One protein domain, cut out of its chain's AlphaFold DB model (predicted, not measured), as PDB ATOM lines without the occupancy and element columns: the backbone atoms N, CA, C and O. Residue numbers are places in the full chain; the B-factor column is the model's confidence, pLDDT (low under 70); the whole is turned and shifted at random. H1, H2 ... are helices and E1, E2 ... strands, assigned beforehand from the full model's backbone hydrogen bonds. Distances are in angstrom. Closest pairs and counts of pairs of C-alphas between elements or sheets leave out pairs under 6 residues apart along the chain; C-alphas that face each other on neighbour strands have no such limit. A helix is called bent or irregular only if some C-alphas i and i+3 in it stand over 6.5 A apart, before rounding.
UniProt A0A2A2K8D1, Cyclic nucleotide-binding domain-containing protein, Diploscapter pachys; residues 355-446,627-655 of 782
ATOM      1  N   ILE A 355      -7.309  13.783  50.931       92.88
ATOM      2  CA  ILE A 355      -6.910  14.999  50.216       92.88
ATOM      3  C   ILE A 355      -5.760  14.688  49.252       92.88
ATOM      4  O   ILE A 355      -5.825  15.087  48.091       92.88
ATOM      5  N   VAL A 356      -4.769  13.905  49.687       92.75
ATOM      6  CA  VAL A 356      -3.657  13.446  48.833       92.75
ATOM      7  C   VAL A 356      -4.175  12.646  47.630       92.75
ATOM      8  O   VAL A 356      -3.759  12.875  46.491       92.75
ATOM      9  N   GLU A 357      -5.142  11.750  47.846       95.44
ATOM     10  CA  GLU A 357      -5.824  11.031  46.764       95.44
ATOM     11  C   GLU A 357      -6.530  12.005  45.806       95.44
ATOM     12  O   GLU A 357      -6.419  11.878  44.584       95.44
ATOM     13  N   ALA A 358      -7.226  13.011  46.339       94.56
ATOM     14  CA  ALA A 358      -7.919  14.000  45.525       94.56
ATOM     15  C   ALA A 358      -6.946  14.852  44.681       94.56
ATOM     16  O   ALA A 358      -7.236  15.121  43.514       94.56
ATOM     17  N   PHE A 359      -5.759  15.195  45.196       94.62
ATOM     18  CA  PHE A 359      -4.684  15.805  44.399       94.62
ATOM     19  C   PHE A 359      -4.184  14.878  43.284       94.62
ATOM     20  O   PHE A 359      -3.977  15.317  42.150       94.62
ATOM     21  N   ALA A 360      -4.033  13.578  43.555       96.25
ATOM     22  CA  ALA A 360      -3.669  12.605  42.525       96.25
ATOM     23  C   ALA A 360      -4.726  12.512  41.407       96.25
ATOM     24  O   ALA A 360      -4.360  12.413  40.236       96.25
ATOM     25  N   ARG A 361      -6.022  12.625  41.732       96.56
ATOM     26  CA  ARG A 361      -7.106  12.672  40.733       96.56
ATOM     27  C   ARG A 361      -7.058  13.929  39.863       96.56
ATOM     28  O   ARG A 361      -7.276  13.828  38.657       96.56
ATOM     29  N   VAL A 362      -6.725  15.089  40.435       97.19
ATOM     30  CA  VAL A 362      -6.497  16.316  39.649       97.19
ATOM     31  C   VAL A 362      -5.322  16.121  38.690       97.19
ATOM     32  O   VAL A 362      -5.491  16.325  37.490       97.19
ATOM     33  N   ARG A 363      -4.179  15.612  39.172       97.62
ATOM     34  CA  ARG A 363      -3.019  15.299  38.312       97.62
ATOM     35  C   ARG A 363      -3.359  14.292  37.212       97.62
ATOM     36  O   ARG A 363      -2.882  14.411  36.087       97.62
ATOM     37  N   GLN A 364      -4.209  13.307  37.506       97.88
ATOM     38  CA  GLN A 364      -4.696  12.359  36.505       97.88
ATOM     39  C   GLN A 364      -5.525  13.063  35.418       97.88
ATOM     40  O   GLN A 364      -5.350  12.766  34.234       97.88
ATOM     41  N   ALA A 365      -6.419  13.980  35.796       97.31
ATOM     42  CA  ALA A 365      -7.194  14.772  34.844       97.31
ATOM     43  C   ALA A 365      -6.287  15.684  33.999       97.31
ATOM     44  O   ALA A 365      -6.450  15.740  32.782       97.31
ATOM     45  N   GLU A 366      -5.278  16.310  34.608       98.12
ATOM     46  CA  GLU A 366      -4.276  17.126  33.906       98.12
ATOM     47  C   GLU A 366      -3.467  16.287  32.903       98.12
ATOM     48  O   GLU A 366      -3.274  16.699  31.761       98.12
ATOM     49  N   GLY A 367      -3.094  15.053  33.262       97.88
ATOM     50  CA  GLY A 367      -2.468  14.110  32.331       97.88
ATOM     51  C   GLY A 367      -3.368  13.726  31.148       97.88
ATOM     52  O   GLY A 367      -2.890  13.584  30.019       97.88
ATOM     53  N   ARG A 368      -4.688  13.601  31.360       96.75
ATOM     54  CA  ARG A 368      -5.655  13.388  30.263       96.75
ATOM     55  C   ARG A 368      -5.803  14.627  29.383       96.75
ATOM     56  O   ARG A 368      -5.910  14.474  28.168       96.75
ATOM     57  N   ALA A 369      -5.780  15.824  29.967       97.44
ATOM     58  CA  ALA A 369      -5.772  17.074  29.213       97.44
ATOM     59  C   ALA A 369      -4.529  17.169  28.319       97.44
ATOM     60  O   ALA A 369      -4.671  17.367  27.113       97.44
ATOM     61  N   LEU A 370      -3.343  16.866  28.857       97.31
ATOM     62  CA  LEU A 370      -2.103  16.779  28.081       97.31
ATOM     63  C   LEU A 370      -2.187  15.718  26.967       97.31
ATOM     64  O   LEU A 370      -1.777  15.953  25.834       97.31
ATOM     65  N   THR A 371      -2.787  14.558  27.250       97.38
ATOM     66  CA  THR A 371      -3.022  13.517  26.233       97.38
ATOM     67  C   THR A 371      -3.923  14.024  25.099       97.38
ATOM     68  O   THR A 371      -3.709  13.687  23.935       97.38
ATOM     69  N   ALA A 372      -4.932  14.842  25.413       96.38
ATOM     70  CA  ALA A 372      -5.800  15.449  24.410       96.38
ATOM     71  C   ALA A 372      -5.071  16.514  23.573       96.38
ATOM     72  O   ALA A 372      -5.355  16.643  22.382       96.38
ATOM     73  N   GLU A 373      -4.120  17.248  24.157       96.19
ATOM     74  CA  GLU A 373      -3.246  18.178  23.427       96.19
ATOM     75  C   GLU A 373      -2.354  17.461  22.406       96.19
ATOM     76  O   GLU A 373      -2.161  17.982  21.306       96.19
ATOM     77  N   GLY A 374      -1.932  16.223  22.693       95.75
ATOM     78  CA  GLY A 374      -1.154  15.390  21.768       95.75
ATOM     79  C   GLY A 374      -1.844  15.117  20.421       95.75
ATOM     80  O   GLY A 374      -1.199  14.779  19.431       95.75
ATOM     81  N   ALA A 375      -3.159  15.352  20.312       94.75
ATOM     82  CA  ALA A 375      -3.863  15.335  19.027       94.75
ATOM     83  C   ALA A 375      -3.373  16.418  18.037       94.75
ATOM     84  O   ALA A 375      -3.714  16.344  16.852       94.75
ATOM     85  N   PHE A 376      -2.607  17.409  18.508       96.06
ATOM     86  CA  PHE A 376      -1.977  18.470  17.716       96.06
ATOM     87  C   PHE A 376      -0.458  18.303  17.564       96.06
ATOM     88  O   PHE A 376       0.193  19.185  16.988       96.06
ATOM     89  N   ASP A 377       0.100  17.184  18.032       96.75
ATOM     90  CA  ASP A 377       1.519  16.891  17.889       96.75
ATOM     91  C   ASP A 377       1.920  16.768  16.419       96.75
ATOM     92  O   ASP A 377       1.136  16.413  15.531       96.75
ATOM     93  N   THR A 378       3.185  17.086  16.158       97.38
ATOM     94  CA  THR A 378       3.765  16.856  14.838       97.38
ATOM     95  C   THR A 378       4.097  15.377  14.710       97.38
ATOM     96  O   THR A 378       4.950  14.865  15.428       97.38
ATOM     97  N   VAL A 379       3.432  14.697  13.783       97.50
ATOM     98  CA  VAL A 379       3.648  13.279  13.494       97.50
ATOM     99  C   VAL A 379       4.625  13.163  12.338       97.50
ATOM    100  O   VAL A 379       4.382  13.743  11.281       97.50
ATOM    101  N   PHE A 380       5.711  12.417  12.529       97.69
ATOM    102  CA  PHE A 380       6.608  12.017  11.450       97.69
ATOM    103  C   PHE A 380       6.368  10.546  11.106       97.69
ATOM    104  O   PHE A 380       6.555   9.675  11.954       97.69
ATOM    105  N   ASP A 381       5.935  10.281   9.880       97.12
ATOM    106  CA  ASP A 381       5.690   8.950   9.340       97.12
ATOM    107  C   ASP A 381       6.670   8.628   8.208       97.12
ATOM    108  O   ASP A 381       7.067   9.503   7.440       97.12
ATOM    109  N   VAL A 382       7.098   7.367   8.135       97.56
ATOM    110  CA  VAL A 382       7.931   6.860   7.042       97.56
ATOM    111  C   VAL A 382       7.209   5.686   6.402       97.56
ATOM    112  O   VAL A 382       6.969   4.675   7.060       97.56
ATOM    113  N   ASP A 383       6.889   5.820   5.120       96.44
ATOM    114  CA  ASP A 383       6.302   4.770   4.294       96.44
ATOM    115  C   ASP A 383       7.338   4.282   3.280       96.44
ATOM    116  O   ASP A 383       7.898   5.068   2.517       96.44
ATOM    117  N   ALA A 384       7.619   2.983   3.270       96.06
ATOM    118  CA  ALA A 384       8.571   2.385   2.344       96.06
ATOM    119  C   ALA A 384       7.966   1.134   1.720       96.06
ATOM    120  O   ALA A 384       7.592   0.187   2.411       96.06
ATOM    121  N   GLN A 385       7.922   1.116   0.393       95.00
ATOM    122  CA  GLN A 385       7.319   0.033  -0.363       95.00
ATOM    123  C   GLN A 385       8.279  -0.441  -1.452       95.00
ATOM    124  O   GLN A 385       8.862   0.358  -2.183       95.00
ATOM    125  N   SER A 386       8.422  -1.762  -1.591       94.94
ATOM    126  CA  SER A 386       9.201  -2.389  -2.664       94.94
ATOM    127  C   SER A 386       8.423  -3.527  -3.307       94.94
ATOM    128  O   SER A 386       7.798  -4.344  -2.626       94.94
ATOM    129  N   ARG A 387       8.478  -3.591  -4.637       94.06
ATOM    130  CA  ARG A 387       7.981  -4.718  -5.426       94.06
ATOM    131  C   ARG A 387       9.108  -5.727  -5.625       94.06
ATOM    132  O   ARG A 387      10.026  -5.503  -6.402       94.06
ATOM    133  N   VAL A 388       9.025  -6.848  -4.912       92.31
ATOM    134  CA  VAL A 388      10.058  -7.905  -4.925       92.31
ATOM    135  C   VAL A 388       9.831  -8.985  -5.992       92.31
ATOM    136  O   VAL A 388      10.705  -9.820  -6.209       92.31
ATOM    137  N   ALA A 389       8.663  -8.993  -6.641       89.56
ATOM    138  CA  ALA A 389       8.302  -9.928  -7.705       89.56
ATOM    139  C   ALA A 389       7.225  -9.329  -8.629       89.56
ATOM    140  O   ALA A 389       6.427  -8.490  -8.203       89.56
ATOM    141  N   GLY A 390       7.169  -9.809  -9.873       90.06
ATOM    142  CA  GLY A 390       6.234  -9.349 -10.903       90.06
ATOM    143  C   GLY A 390       6.930  -8.595 -12.037       90.06
ATOM    144  O   GLY A 390       8.152  -8.594 -12.134       90.06
ATOM    145  N   TYR A 391       6.136  -7.979 -12.915       90.94
ATOM    146  CA  TYR A 391       6.634  -7.246 -14.090       90.94
ATOM    147  C   TYR A 391       7.336  -5.920 -13.737       90.94
ATOM    148  O   TYR A 391       8.159  -5.435 -14.503       90.94
ATOM    149  N   TYR A 392       7.011  -5.343 -12.579       92.19
ATOM    150  CA  TYR A 392       7.516  -4.055 -12.107       92.19
ATOM    151  C   TYR A 392       8.373  -4.250 -10.853       92.19
ATOM    152  O   TYR A 392       7.995  -5.018  -9.967       92.19
ATOM    153  N   ASP A 393       9.474  -3.511 -10.754       92.94
ATOM    154  CA  ASP A 393      10.480  -3.576  -9.680       92.94
ATOM    155  C   ASP A 393      10.555  -2.284  -8.838       92.94
ATOM    156  O   ASP A 393      11.500  -2.051  -8.077       92.94
ATOM    157  N   GLY A 394       9.537  -1.431  -8.972       94.12
ATOM    158  CA  GLY A 394       9.423  -0.145  -8.302       94.12
ATOM    159  C   GLY A 394       9.612  -0.236  -6.789       94.12
ATOM    160  O   GLY A 394       8.988  -1.047  -6.097       94.12
ATOM    161  N   THR A 395      10.484   0.624  -6.272       95.44
ATOM    162  CA  THR A 395      10.739   0.803  -4.843       95.44
ATOM    163  C   THR A 395      10.696   2.285  -4.517       95.44
ATOM    164  O   THR A 395      11.366   3.065  -5.192       95.44
ATOM    165  N   TYR A 396       9.955   2.681  -3.486       95.06
ATOM    166  CA  TYR A 396       9.971   4.047  -2.972       95.06
ATOM    167  C   TYR A 396      10.078   4.072  -1.447       95.06
ATOM    168  O   TYR A 396       9.714   3.113  -0.766       95.06
ATOM    169  N   ALA A 397      10.579   5.187  -0.929       96.94
ATOM    170  CA  ALA A 397      10.520   5.547   0.478       96.94
ATOM    171  C   ALA A 397      10.089   7.012   0.591       96.94
ATOM    172  O   ALA A 397      10.628   7.870  -0.109       96.94
ATOM    173  N   GLU A 398       9.114   7.294   1.445       95.94
ATOM    174  CA  GLU A 398       8.581   8.618   1.741       95.94
ATOM    175  C   GLU A 398       8.672   8.868   3.242       95.94
ATOM    176  O   GLU A 398       8.147   8.092   4.028       95.94
ATOM    177  N   GLY A 399       9.332   9.951   3.640       97.75
ATOM    178  CA  GLY A 399       9.217  10.502   4.984       97.75
ATOM    179  C   GLY A 399       8.284  11.705   4.955       97.75
ATOM    180  O   GLY A 399       8.456  12.588   4.117       97.75
ATOM    181  N   ARG A 400       7.315  11.776   5.864       97.69
ATOM    182  CA  ARG A 400       6.327  12.852   5.941       97.69
ATOM    183  C   ARG A 400       6.184  13.340   7.374       97.69
ATOM    184  O   ARG A 400       5.980  12.562   8.287       97.69
ATOM    185  N   ALA A 401       6.253  14.650   7.571       98.19
ATOM    186  CA  ALA A 401       5.884  15.322   8.809       98.19
ATOM    187  C   ALA A 401       4.515  15.990   8.632       98.19
ATOM    188  O   ALA A 401       4.331  16.778   7.704       98.19
ATOM    189  N   THR A 402       3.560  15.720   9.518       97.69
ATOM    190  CA  THR A 402       2.217  16.314   9.510       97.69
ATOM    191  C   THR A 402       1.918  16.941  10.866       97.69
ATOM    192  O   THR A 402       2.038  16.285  11.893       97.69
ATOM    193  N   ARG A 403       1.471  18.199  10.877       97.19
ATOM    194  CA  ARG A 403       1.057  18.921  12.083       97.19
ATOM    195  C   ARG A 403      -0.372  19.451  11.932       97.19
ATOM    196  O   ARG A 403      -0.613  20.314  11.081       97.19
ATOM    197  N   PRO A 404      -1.330  18.973  12.739       96.88
ATOM    198  CA  PRO A 404      -2.660  19.562  12.826       96.88
ATOM    199  C   PRO A 404      -2.615  21.030  13.259       96.88
ATOM    200  O   PRO A 404      -1.821  21.420  14.111       96.88
ATOM    201  N   LEU A 405      -3.483  21.855  12.680       94.56
ATOM    202  CA  LEU A 405      -3.616  23.249  13.086       94.56
ATOM    203  C   LEU A 405      -4.489  23.338  14.339       94.56
ATOM    204  O   LEU A 405      -5.562  22.743  14.400       94.56
ATOM    205  N   THR A 406      -4.072  24.157  15.303       93.00
ATOM    206  CA  THR A 406      -4.876  24.487  16.494       93.00
ATOM    207  C   THR A 406      -6.067  25.397  16.169       93.00
ATOM    208  O   THR A 406      -6.906  25.661  17.026       93.00
ATOM    209  N   GLY A 407      -6.182  25.852  14.917       89.50
ATOM    210  CA  GLY A 407      -7.339  26.560  14.383       89.50
ATOM    211  C   GLY A 407      -7.763  26.017  13.017       89.50
ATOM    212  O   GLY A 407      -6.961  25.457  12.275       89.50
ATOM    213  N   ASN A 408      -9.030  26.231  12.653       89.56
ATOM    214  CA  ASN A 408      -9.560  25.987  11.304       89.56
ATOM    215  C   ASN A 408      -9.630  24.510  10.831       89.56
ATOM    216  O   ASN A 408      -9.692  24.264   9.627       89.56
ATOM    217  N   GLY A 409      -9.606  23.527  11.747       89.12
ATOM    218  CA  GLY A 409      -9.851  22.095  11.457       89.12
ATOM    219  C   GLY A 409      -8.844  21.414  10.517       89.12
ATOM    220  O   GLY A 409      -9.056  20.283  10.080       89.12
ATOM    221  N   GLY A 410      -7.763  22.117  10.182       93.19
ATOM    222  CA  GLY A 410      -6.824  21.769   9.126       93.19
ATOM    223  C   GLY A 410      -5.531  21.114   9.605       93.19
ATOM    224  O   GLY A 410      -5.369  20.771  10.776       93.19
ATOM    225  N   GLN A 411      -4.582  20.957   8.685       96.38
ATOM    226  CA  GLN A 411      -3.229  20.477   8.978       96.38
ATOM    227  C   GLN A 411      -2.224  20.980   7.942       96.38
ATOM    228  O   GLN A 411      -2.569  21.164   6.775       96.38
ATOM    229  N   LEU A 412      -0.977  21.141   8.364       97.12
ATOM    230  CA  LEU A 412       0.169  21.378   7.492       97.12
ATOM    231  C   LEU A 412       0.993  20.098   7.394       97.12
ATOM    232  O   LEU A 412       1.049  19.323   8.347       97.12
ATOM    233  N   TYR A 413       1.621  19.859   6.250       96.94
ATOM    234  CA  TYR A 413       2.542  18.745   6.089       96.94
ATOM    235  C   TYR A 413       3.698  19.090   5.158       96.94
ATOM    236  O   TYR A 413       3.548  19.847   4.199       96.94
ATOM    237  N   GLY A 414       4.845  18.487   5.440       97.50
ATOM    238  CA  GLY A 414       6.015  18.458   4.577       97.50
ATOM    239  C   GLY A 414       6.445  17.010   4.378       97.50
ATOM    240  O   GLY A 414       6.318  16.210   5.297       97.50
ATOM    241  N   GLY A 415       6.923  16.645   3.198       96.56
ATOM    242  CA  GLY A 415       7.375  15.287   2.927       96.56
ATOM    243  C   GLY A 415       8.503  15.240   1.916       96.56
ATOM    244  O   GLY A 415       8.644  16.136   1.091       96.56
ATOM    245  N   TYR A 416       9.304  14.190   1.992       96.50
ATOM    246  CA  TYR A 416      10.364  13.884   1.050       96.50
ATOM    247  C   TYR A 416      10.197  12.444   0.585       96.50
ATOM    248  O   TYR A 416      10.124  11.537   1.414       96.50
ATOM    249  N   ARG A 417      10.145  12.233  -0.729       95.56
ATOM    250  CA  ARG A 417      10.066  10.897  -1.318       95.56
ATOM    251  C   ARG A 417      11.230  10.656  -2.261       95.56
ATOM    252  O   ARG A 417      11.619  11.528  -3.028       95.56
ATOM    253  N   VAL A 418      11.749   9.438  -2.245       95.31
ATOM    254  CA  VAL A 418      12.722   8.940  -3.216       95.31
ATOM    255  C   VAL A 418      12.231   7.618  -3.790       95.31
ATOM    256  O   VAL A 418      11.651   6.800  -3.076       95.31
ATOM    257  N   SER A 419      12.445   7.404  -5.086       95.06
ATOM    258  CA  SER A 419      12.009   6.199  -5.789       95.06
ATOM    259  C   SER A 419      13.057   5.679  -6.773       95.06
ATOM    260  O   SER A 419      13.923   6.421  -7.239       95.06
ATOM    261  N   ARG A 420      12.979   4.386  -7.092       93.44
ATOM    262  CA  ARG A 420      13.778   3.708  -8.123       93.44
ATOM    263  C   ARG A 420      12.992   2.566  -8.763       93.44
ATOM    264  O   ARG A 420      12.007   2.100  -8.193       93.44
ATOM    265  N   GLY A 421      13.497   2.059  -9.883       92.94
ATOM    266  CA  GLY A 421      12.852   0.987 -10.640       92.94
ATOM    267  C   GLY A 421      11.670   1.506 -11.448       92.94
ATOM    268  O   GLY A 421      11.537   2.705 -11.695       92.94
ATOM    269  N   THR A 422      10.824   0.583 -11.875       92.00
ATOM    270  CA  THR A 422       9.679   0.847 -12.740       92.00
ATOM    271  C   THR A 422       8.372   0.643 -11.990       92.00
ATOM    272  O   THR A 422       8.193  -0.324 -11.249       92.00
ATOM    273  N   PHE A 423       7.436   1.560 -12.193       93.19
ATOM    274  CA  PHE A 423       6.087   1.508 -11.646       93.19
ATOM    275  C   PHE A 423       5.069   1.328 -12.776       93.19
ATOM    276  O   PHE A 423       5.287   1.831 -13.885       93.19
ATOM    277  N   PRO A 424       3.946   0.640 -12.513       91.44
ATOM    278  CA  PRO A 424       2.840   0.606 -13.454       91.44
ATOM    279  C   PRO A 424       2.280   2.010 -13.694       91.44
ATOM    280  O   PRO A 424       2.323   2.869 -12.817       91.44
ATOM    281  N   ILE A 425       1.677   2.226 -14.864       88.38
ATOM    282  CA  ILE A 425       1.203   3.554 -15.291       88.38
ATOM    283  C   ILE A 425       0.162   4.188 -14.344       88.38
ATOM    284  O   ILE A 425       0.055   5.405 -14.253       88.38
ATOM    285  N   TYR A 426      -0.590   3.385 -13.586       87.38
ATOM    286  CA  TYR A 426      -1.539   3.873 -12.575       87.38
ATOM    287  C   TYR A 426      -0.870   4.271 -11.239       87.38
ATOM    288  O   TYR A 426      -1.503   4.901 -10.391       87.38
ATOM    289  N   GLU A 427       0.412   3.945 -11.054       89.75
ATOM    290  CA  GLU A 427       1.272   4.349  -9.929       89.75
ATOM    291  C   GLU A 427       2.318   5.391 -10.332       89.75
ATOM    292  O   GLU A 427       3.202   5.716  -9.549       89.75
ATOM    293  N   ASP A 428       2.190   5.985 -11.515       87.69
ATOM    294  CA  ASP A 428       3.169   6.910 -12.093       87.69
ATOM    295  C   ASP A 428       3.496   8.132 -11.198       87.69
ATOM    296  O   ASP A 428       4.554   8.742 -11.299       87.69
ATOM    297  N   LYS A 429       2.626   8.454 -10.231       87.50
ATOM    298  CA  LYS A 429       2.863   9.444  -9.161       87.50
ATOM    299  C   LYS A 429       3.988   9.085  -8.171       87.50
ATOM    300  O   LYS A 429       4.277   9.902  -7.298       87.50
ATOM    301  N   ALA A 430       4.496   7.853  -8.213       90.06
ATOM    302  CA  ALA A 430       5.560   7.358  -7.344       90.06
ATOM    303  C   ALA A 430       6.955   7.663  -7.900       90.06
ATOM    304  O   ALA A 430       7.913   7.627  -7.135       90.06
ATOM    305  N   TYR A 431       7.074   7.972  -9.199       92.06
ATOM    306  CA  TYR A 431       8.341   8.396  -9.781       92.06
ATOM    307  C   TYR A 431       8.776   9.748  -9.220       92.06
ATOM    308  O   TYR A 431       7.994  10.694  -9.149       92.06
ATOM    309  N   THR A 432      10.059   9.834  -8.892       92.94
ATOM    310  CA  THR A 432      10.723  11.031  -8.370       92.94
ATOM    311  C   THR A 432      11.891  11.419  -9.276       92.94
ATOM    312  O   THR A 432      12.373  10.595 -10.061       92.94
ATOM    313  N   SER A 433      12.409  12.641  -9.134       92.38
ATOM    314  CA  SER A 433      13.721  13.016  -9.685       92.38
ATOM    315  C   SER A 433      14.836  12.161  -9.057       92.38
ATOM    316  O   SER A 433      14.607  11.466  -8.060       92.38
ATOM    317  N   ARG A 434      16.055  12.172  -9.625       90.06
ATOM    318  CA  ARG A 434      17.142  11.264  -9.184       90.06
ATOM    319  C   ARG A 434      17.516  11.397  -7.710       90.06
ATOM    320  O   ARG A 434      17.939  10.411  -7.117       90.06
ATOM    321  N   VAL A 435      17.394  12.595  -7.140       91.00
ATOM    322  CA  VAL A 435      17.688  12.859  -5.723       91.00
ATOM    323  C   VAL A 435      16.403  12.863  -4.880       91.00
ATOM    324  O   VAL A 435      16.479  12.954  -3.664       91.00
ATOM    325  N   GLY A 436      15.223  12.696  -5.483       92.50
ATOM    326  CA  GLY A 436      13.927  12.627  -4.804       92.50
ATOM    327  C   GLY A 436      12.992  13.788  -5.147       92.50
ATOM    328  O   GLY A 436      13.236  14.549  -6.078       92.50
ATOM    329  N   GLU A 437      11.904  13.911  -4.398       93.25
ATOM    330  CA  GLU A 437      10.920  14.992  -4.479       93.25
ATOM    331  C   GLU A 437      10.606  15.523  -3.074       93.25
ATOM    332  O   GLU A 437      10.454  14.747  -2.129       93.25
ATOM    333  N   LEU A 438      10.499  16.842  -2.933       94.75
ATOM    334  CA  LEU A 438      10.022  17.522  -1.733       94.75
ATOM    335  C   LEU A 438       8.567  17.953  -1.942       94.75
ATOM    336  O   LEU A 438       8.207  18.473  -2.995       94.75
ATOM    337  N   ARG A 439       7.733  17.773  -0.924       95.06
ATOM    338  CA  ARG A 439       6.316  18.135  -0.915       95.06
ATOM    339  C   ARG A 439       6.036  19.025   0.278       95.06
ATOM    340  O   ARG A 439       6.409  18.679   1.392       95.06
ATOM    341  N   VAL A 440       5.346  20.138   0.073       97.19
ATOM    342  CA  VAL A 440       4.860  21.002   1.155       97.19
ATOM    343  C   VAL A 440       3.411  21.335   0.872       97.19
ATOM    344  O   VAL A 440       3.081  21.808  -0.211       97.19
ATOM    345  N   GLY A 441       2.525  21.090   1.828       96.19
ATOM    346  CA  GLY A 441       1.109  21.329   1.619       96.19
ATOM    347  C   GLY A 441       0.331  21.599   2.892       96.19
ATOM    348  O   GLY A 441       0.794  21.397   4.013       96.19
ATOM    349  N   GLY A 442      -0.894  22.064   2.692       96.06
ATOM    350  CA  GLY A 442      -1.840  22.374   3.748       96.06
ATOM    351  C   GLY A 442      -3.247  21.944   3.371       96.06
ATOM    352  O   GLY A 442      -3.617  21.900   2.195       96.06
ATOM    353  N   LEU A 443      -4.030  21.617   4.390       95.50
ATOM    354  CA  LEU A 443      -5.461  21.373   4.302       95.50
ATOM    355  C   LEU A 443      -6.165  22.318   5.270       95.50
ATOM    356  O   LEU A 443      -5.770  22.397   6.430       95.50
ATOM    357  N   PHE A 444      -7.210  22.995   4.807       95.50
ATOM    358  CA  PHE A 444      -8.003  23.941   5.591       95.50
ATOM    359  C   PHE A 444      -9.486  23.621   5.455       95.50
ATOM    360  O   PHE A 444      -9.986  23.493   4.337       95.50
ATOM    361  N   SER A 445     -10.203  23.531   6.571       96.25
ATOM    362  CA  SER A 445     -11.639  23.265   6.546       96.25
ATOM    363  C   SER A 445     -12.431  24.568   6.446       96.25
ATOM    364  O   SER A 445     -12.296  25.466   7.265       96.25
ATOM    365  N   LEU A 446     -13.281  24.695   5.429       95.06
ATOM    366  CA  LEU A 446     -14.021  25.927   5.134       95.06
ATOM    367  C   LEU A 446     -15.417  25.968   5.779       95.06
ATOM    368  O   LEU A 446     -15.952  27.054   5.998       95.06
ATOM    369  N   GLU A 627      -0.865  22.227  -2.323       95.56
ATOM    370  CA  GLU A 627       0.369  21.445  -2.263       95.56
ATOM    371  C   GLU A 627       1.347  21.928  -3.331       95.56
ATOM    372  O   GLU A 627       0.963  22.165  -4.474       95.56
ATOM    373  N   LEU A 628       2.606  22.071  -2.945       95.62
ATOM    374  CA  LEU A 628       3.731  22.371  -3.813       95.62
ATOM    375  C   LEU A 628       4.657  21.155  -3.825       95.62
ATOM    376  O   LEU A 628       4.986  20.619  -2.764       95.62
ATOM    377  N   VAL A 629       5.057  20.723  -5.017       93.44
ATOM    378  CA  VAL A 629       5.939  19.575  -5.244       93.44
ATOM    379  C   VAL A 629       7.157  20.040  -6.032       93.44
ATOM    380  O   VAL A 629       7.017  20.602  -7.119       93.44
ATOM    381  N   TYR A 630       8.343  19.782  -5.492       92.50
ATOM    382  CA  TYR A 630       9.631  20.188  -6.049       92.50
ATOM    383  C   TYR A 630      10.514  18.959  -6.278       92.50
ATOM    384  O   TYR A 630      10.829  18.235  -5.333       92.50
ATOM    385  N   GLY A 631      10.919  18.713  -7.524       90.75
ATOM    386  CA  GLY A 631      11.886  17.666  -7.863       90.75
ATOM    387  C   GLY A 631      13.309  18.064  -7.461       90.75
ATOM    388  O   GLY A 631      13.697  19.222  -7.604       90.75
ATOM    389  N   LEU A 632      14.094  17.116  -6.947       89.50
ATOM    390  CA  LEU A 632      15.480  17.333  -6.535       89.50
ATOM    391  C   LEU A 632      16.450  16.586  -7.463       89.50
ATOM    392  O   LEU A 632      16.353  15.372  -7.672       89.50
ATOM    393  N   GLY A 633      17.449  17.309  -7.972       87.44
ATOM    394  CA  GLY A 633      18.481  16.775  -8.862       87.44
ATOM    395  C   GLY A 633      18.048  16.705 -10.328       87.44
ATOM    396  O   GLY A 633      17.187  17.451 -10.771       87.44
ATOM    397  N   SER A 634      18.696  15.834 -11.103       87.88
ATOM    398  CA  SER A 634      18.386  15.655 -12.527       87.88
ATOM    399  C   SER A 634      17.175  14.746 -12.750       87.88
ATOM    400  O   SER A 634      16.858  13.915 -11.892       87.88
ATOM    401  N   MET A 635      16.632  14.791 -13.969       87.56
ATOM    402  CA  MET A 635      15.530  13.947 -14.435       87.56
ATOM    403  C   MET A 635      15.640  12.478 -14.024       87.56
ATOM    404  O   MET A 635      16.629  11.791 -14.315       87.56
ATOM    405  N   GLY A 636      14.604  12.021 -13.319       85.31
ATOM    406  CA  GLY A 636      14.427  10.636 -12.891       85.31
ATOM    407  C   GLY A 636      13.775   9.746 -13.956       85.31
ATOM    408  O   GLY A 636      13.513  10.167 -15.081       85.31
ATOM    409  N   LEU A 637      13.491   8.493 -13.587       84.50
ATOM    410  CA  LEU A 637      12.964   7.463 -14.500       84.50
ATOM    411  C   LEU A 637      11.535   7.741 -15.005       84.50
ATOM    412  O   LEU A 637      11.134   7.170 -16.013       84.50
ATOM    413  N   GLY A 638      10.791   8.637 -14.345       80.94
ATOM    414  CA  GLY A 638       9.455   9.072 -14.775       80.94
ATOM    415  C   GLY A 638       9.449  10.080 -15.933       80.94
ATOM    416  O   GLY A 638       8.381  10.434 -16.422       80.94
ATOM    417  N   GLY A 639      10.619  10.557 -16.378       83.75
ATOM    418  CA  GLY A 639      10.746  11.483 -17.507       83.75
ATOM    419  C   GLY A 639      10.206  12.899 -17.246       83.75
ATOM    420  O   GLY A 639       9.947  13.304 -16.114       83.75
ATOM    421  N   VAL A 640      10.032  13.674 -18.326       80.69
ATOM    422  CA  VAL A 640       9.689  15.115 -18.283       80.69
ATOM    423  C   VAL A 640       8.372  15.400 -17.545       80.69
ATOM    424  O   VAL A 640       8.222  16.459 -16.939       80.69
ATOM    425  N   SER A 641       7.414  14.469 -17.573       76.31
ATOM    426  CA  SER A 641       6.099  14.616 -16.933       76.31
ATOM    427  C   SER A 641       6.152  14.597 -15.400       76.31
ATOM    428  O   SER A 641       5.201  15.049 -14.759       76.31
ATOM    429  N   ARG A 642       7.244  14.097 -14.804       81.88
ATOM    430  CA  ARG A 642       7.418  13.952 -13.346       81.88
ATOM    431  C   ARG A 642       8.558  14.785 -12.761       81.88
ATOM    432  O   ARG A 642       8.723  14.793 -11.551       81.88
ATOM    433  N   ASP A 643       9.299  15.504 -13.602       73.00
ATOM    434  CA  ASP A 643      10.510  16.239 -13.206       73.00
ATOM    435  C   ASP A 643      10.316  17.763 -13.083       73.00
ATOM    436  O   ASP A 643      11.225  18.479 -12.681       73.00
ATOM    437  N   ARG A 644       9.134  18.289 -13.435       76.00
ATOM    438  CA  ARG A 644       8.810  19.718 -13.279       76.00
ATOM    439  C   ARG A 644       8.148  20.001 -11.937       76.00
ATOM    440  O   ARG A 644       7.369  19.185 -11.454       76.00
ATOM    441  N   GLU A 645       8.401  21.194 -11.406       87.88
ATOM    442  CA  GLU A 645       7.710  21.733 -10.233       87.88
ATOM    443  C   GLU A 645       6.194  21.766 -10.458       87.88
ATOM    444  O   GLU A 645       5.718  22.137 -11.537       87.88
ATOM    445  N   GLN A 646       5.430  21.370  -9.440       89.75
ATOM    446  CA  GLN A 646       3.974  21.277  -9.525       89.75
ATOM    447  C   GLN A 646       3.331  22.037  -8.374       89.75
ATOM    448  O   GLN A 646       3.676  21.839  -7.212       89.75
ATOM    449  N   ALA A 647       2.340  22.861  -8.701       93.06
ATOM    450  CA  ALA A 647       1.424  23.441  -7.733       93.06
ATOM    451  C   ALA A 647       0.049  22.794  -7.916       93.06
ATOM    452  O   ALA A 647      -0.550  22.866  -8.990       93.06
ATOM    453  N   ILE A 648      -0.446  22.148  -6.866       92.94
ATOM    454  CA  ILE A 648      -1.717  21.433  -6.857       92.94
ATOM    455  C   ILE A 648      -2.656  22.157  -5.899       92.94
ATOM    456  O   ILE A 648      -2.397  22.254  -4.700       92.94
ATOM    457  N   VAL A 649      -3.785  22.624  -6.424       96.06
ATOM    458  CA  VAL A 649      -4.885  23.173  -5.625       96.06
ATOM    459  C   VAL A 649      -6.106  22.290  -5.827       96.06
ATOM    460  O   VAL A 649      -6.414  21.884  -6.946       96.06
ATOM    461  N   GLY A 650      -6.802  21.969  -4.742       95.56
ATOM    462  CA  GLY A 650      -7.981  21.116  -4.789       95.56
ATOM    463  C   GLY A 650      -9.018  21.495  -3.748       95.56
ATOM    464  O   GLY A 650      -8.692  21.957  -2.656       95.56
ATOM    465  N   LEU A 651     -10.282  21.249  -4.079       97.12
ATOM    466  CA  LEU A 651     -11.400  21.330  -3.148       97.12
ATOM    467  C   LEU A 651     -11.974  19.930  -2.947       97.12
ATOM    468  O   LEU A 651     -12.220  19.207  -3.914       97.12
ATOM    469  N   ARG A 652     -12.208  19.545  -1.694       96.25
ATOM    470  CA  ARG A 652     -12.874  18.288  -1.348       96.25
ATOM    471  C   ARG A 652     -14.187  18.585  -0.647       96.25
ATOM    472  O   ARG A 652     -14.191  19.055   0.487       96.25
ATOM    473  N   PHE A 653     -15.293  18.251  -1.302       97.12
ATOM    474  CA  PHE A 653     -16.627  18.299  -0.714       97.12
ATOM    475  C   PHE A 653     -17.075  16.896  -0.296       97.12
ATOM    476  O   PHE A 653     -16.950  15.940  -1.060       97.12
ATOM    477  N   SER A 654     -17.602  16.756   0.918       95.31
ATOM    478  CA  SER A 654     -18.212  15.511   1.386       95.31
ATOM    479  C   SER A 654     -19.368  15.784   2.344       95.31
ATOM    480  O   SER A 654     -19.293  16.643   3.223       95.31
ATOM    481  N   VAL A 655     -20.461  15.038   2.179       93.62
ATOM    482  CA  VAL A 655     -21.641  15.142   3.038       93.62
ATOM    483  C   VAL A 655     -22.252  13.755   3.256       93.62
ATOM    484  O   VAL A 655     -22.582  13.072   2.288       93.62
TER     485      VAL A 655
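This is residues 355 to 446 and 627 to 655 of the 782 residues of the protein "Cyclic nucleotide-binding domain-containing protein" of Diploscapter pachys (UniProt A0A2A2K8D1). A twisted wall of six strands, E1 to E6 side by side in chain order, forms the body, and the long helix H1 sticks out from one end of it like a handle, with residues 355 to 372 standing free. The short, irregular helix H2 sits near one end of E2 and E3, and a long loop, residues 633 to 645, joins the last two strands. The printed part has 121 residues, with two named helices and six named strands in the order H1 E1 E2 E3 H2 E4 E5 E6; the sheet is antiparallel throughout and the class is mixed, helices and strands. The whole is only just extended, close to loose, with a radius of gyration of the C-alphas of 20.5 A and spans of 69 by 36 by 32 A.

The sheet holds E1, residues 379 to 386, 23.2 A long; E2, residues 395 to 404, 29.0 A; E3, residues 411 to 420, 29.4 A; E4, residues 436 to 445, 29.9 A; E5, residues 627 to 632; and E6, residues 646 to 654, 25.4 A. E1 begins at C-alpha 379 (3.648, 13.279, 13.494), and E6 ends at C-alpha 654 (-18.212, 15.511, 1.386). H1, residues 355 to 376, is 33.1 A long and begins at C-alpha 355 (-6.910, 14.999, 50.216). H2, residues 425 to 430, is irregular, with C-alphas 426 and 429 7.9 A apart.

E1 and E6 are the edge strands. E1, E2 and E3 form a meander, each strand the antiparallel neighbour of the one before. In the hairpin of E1 and E2, N 381 and O 400 are 2.8 A apart, within hydrogen-bond range; in the hairpin of E2 and E3, N 399 and O 416 are 2.8 A apart. E3 and E4 are antiparallel at 155 degrees between directions, with N 415 and O 439 at 2.8 A. E4 and E5 are antiparallel at 173 degrees, with N 440 and O 628 at 2.9 A. In the hairpin of E5 and E6, at 148 degrees, N 627 and O 648 are 2.8 A apart. E1 and E6 are apart. H1 only grazes the sheet, with residues 374 to 376; the C-alphas of Phe 376 and Pro 404, its closest to E2, are 5.1 A apart. H2 only grazes the sheet with residue 430, and the C-alphas of Ser 419 and Ala 430, the closest of E3 and H2, are 6.7 A apart. H1 and H2 are apart. Of the O i to N i+4 pairs, 16 of 18 are within hydrogen-bond range in H1 and 0 of 2 in H2, where 1 of 3 O i to N i+3 pairs is.

The two C-alphas farthest apart, those of Ile 355 and Val 640, are 70.5 A apart. Without the free stretch of H1, the body spans 44 by 31 by 26 A. Residues 447 to 626 are not printed, and C-alphas 446 and 627 are 16.8 A apart across this cut. The link from E5 to E6, 13 residues, is long. The mean pLDDT of the printed part is 93.2, and no printed residue is under 70.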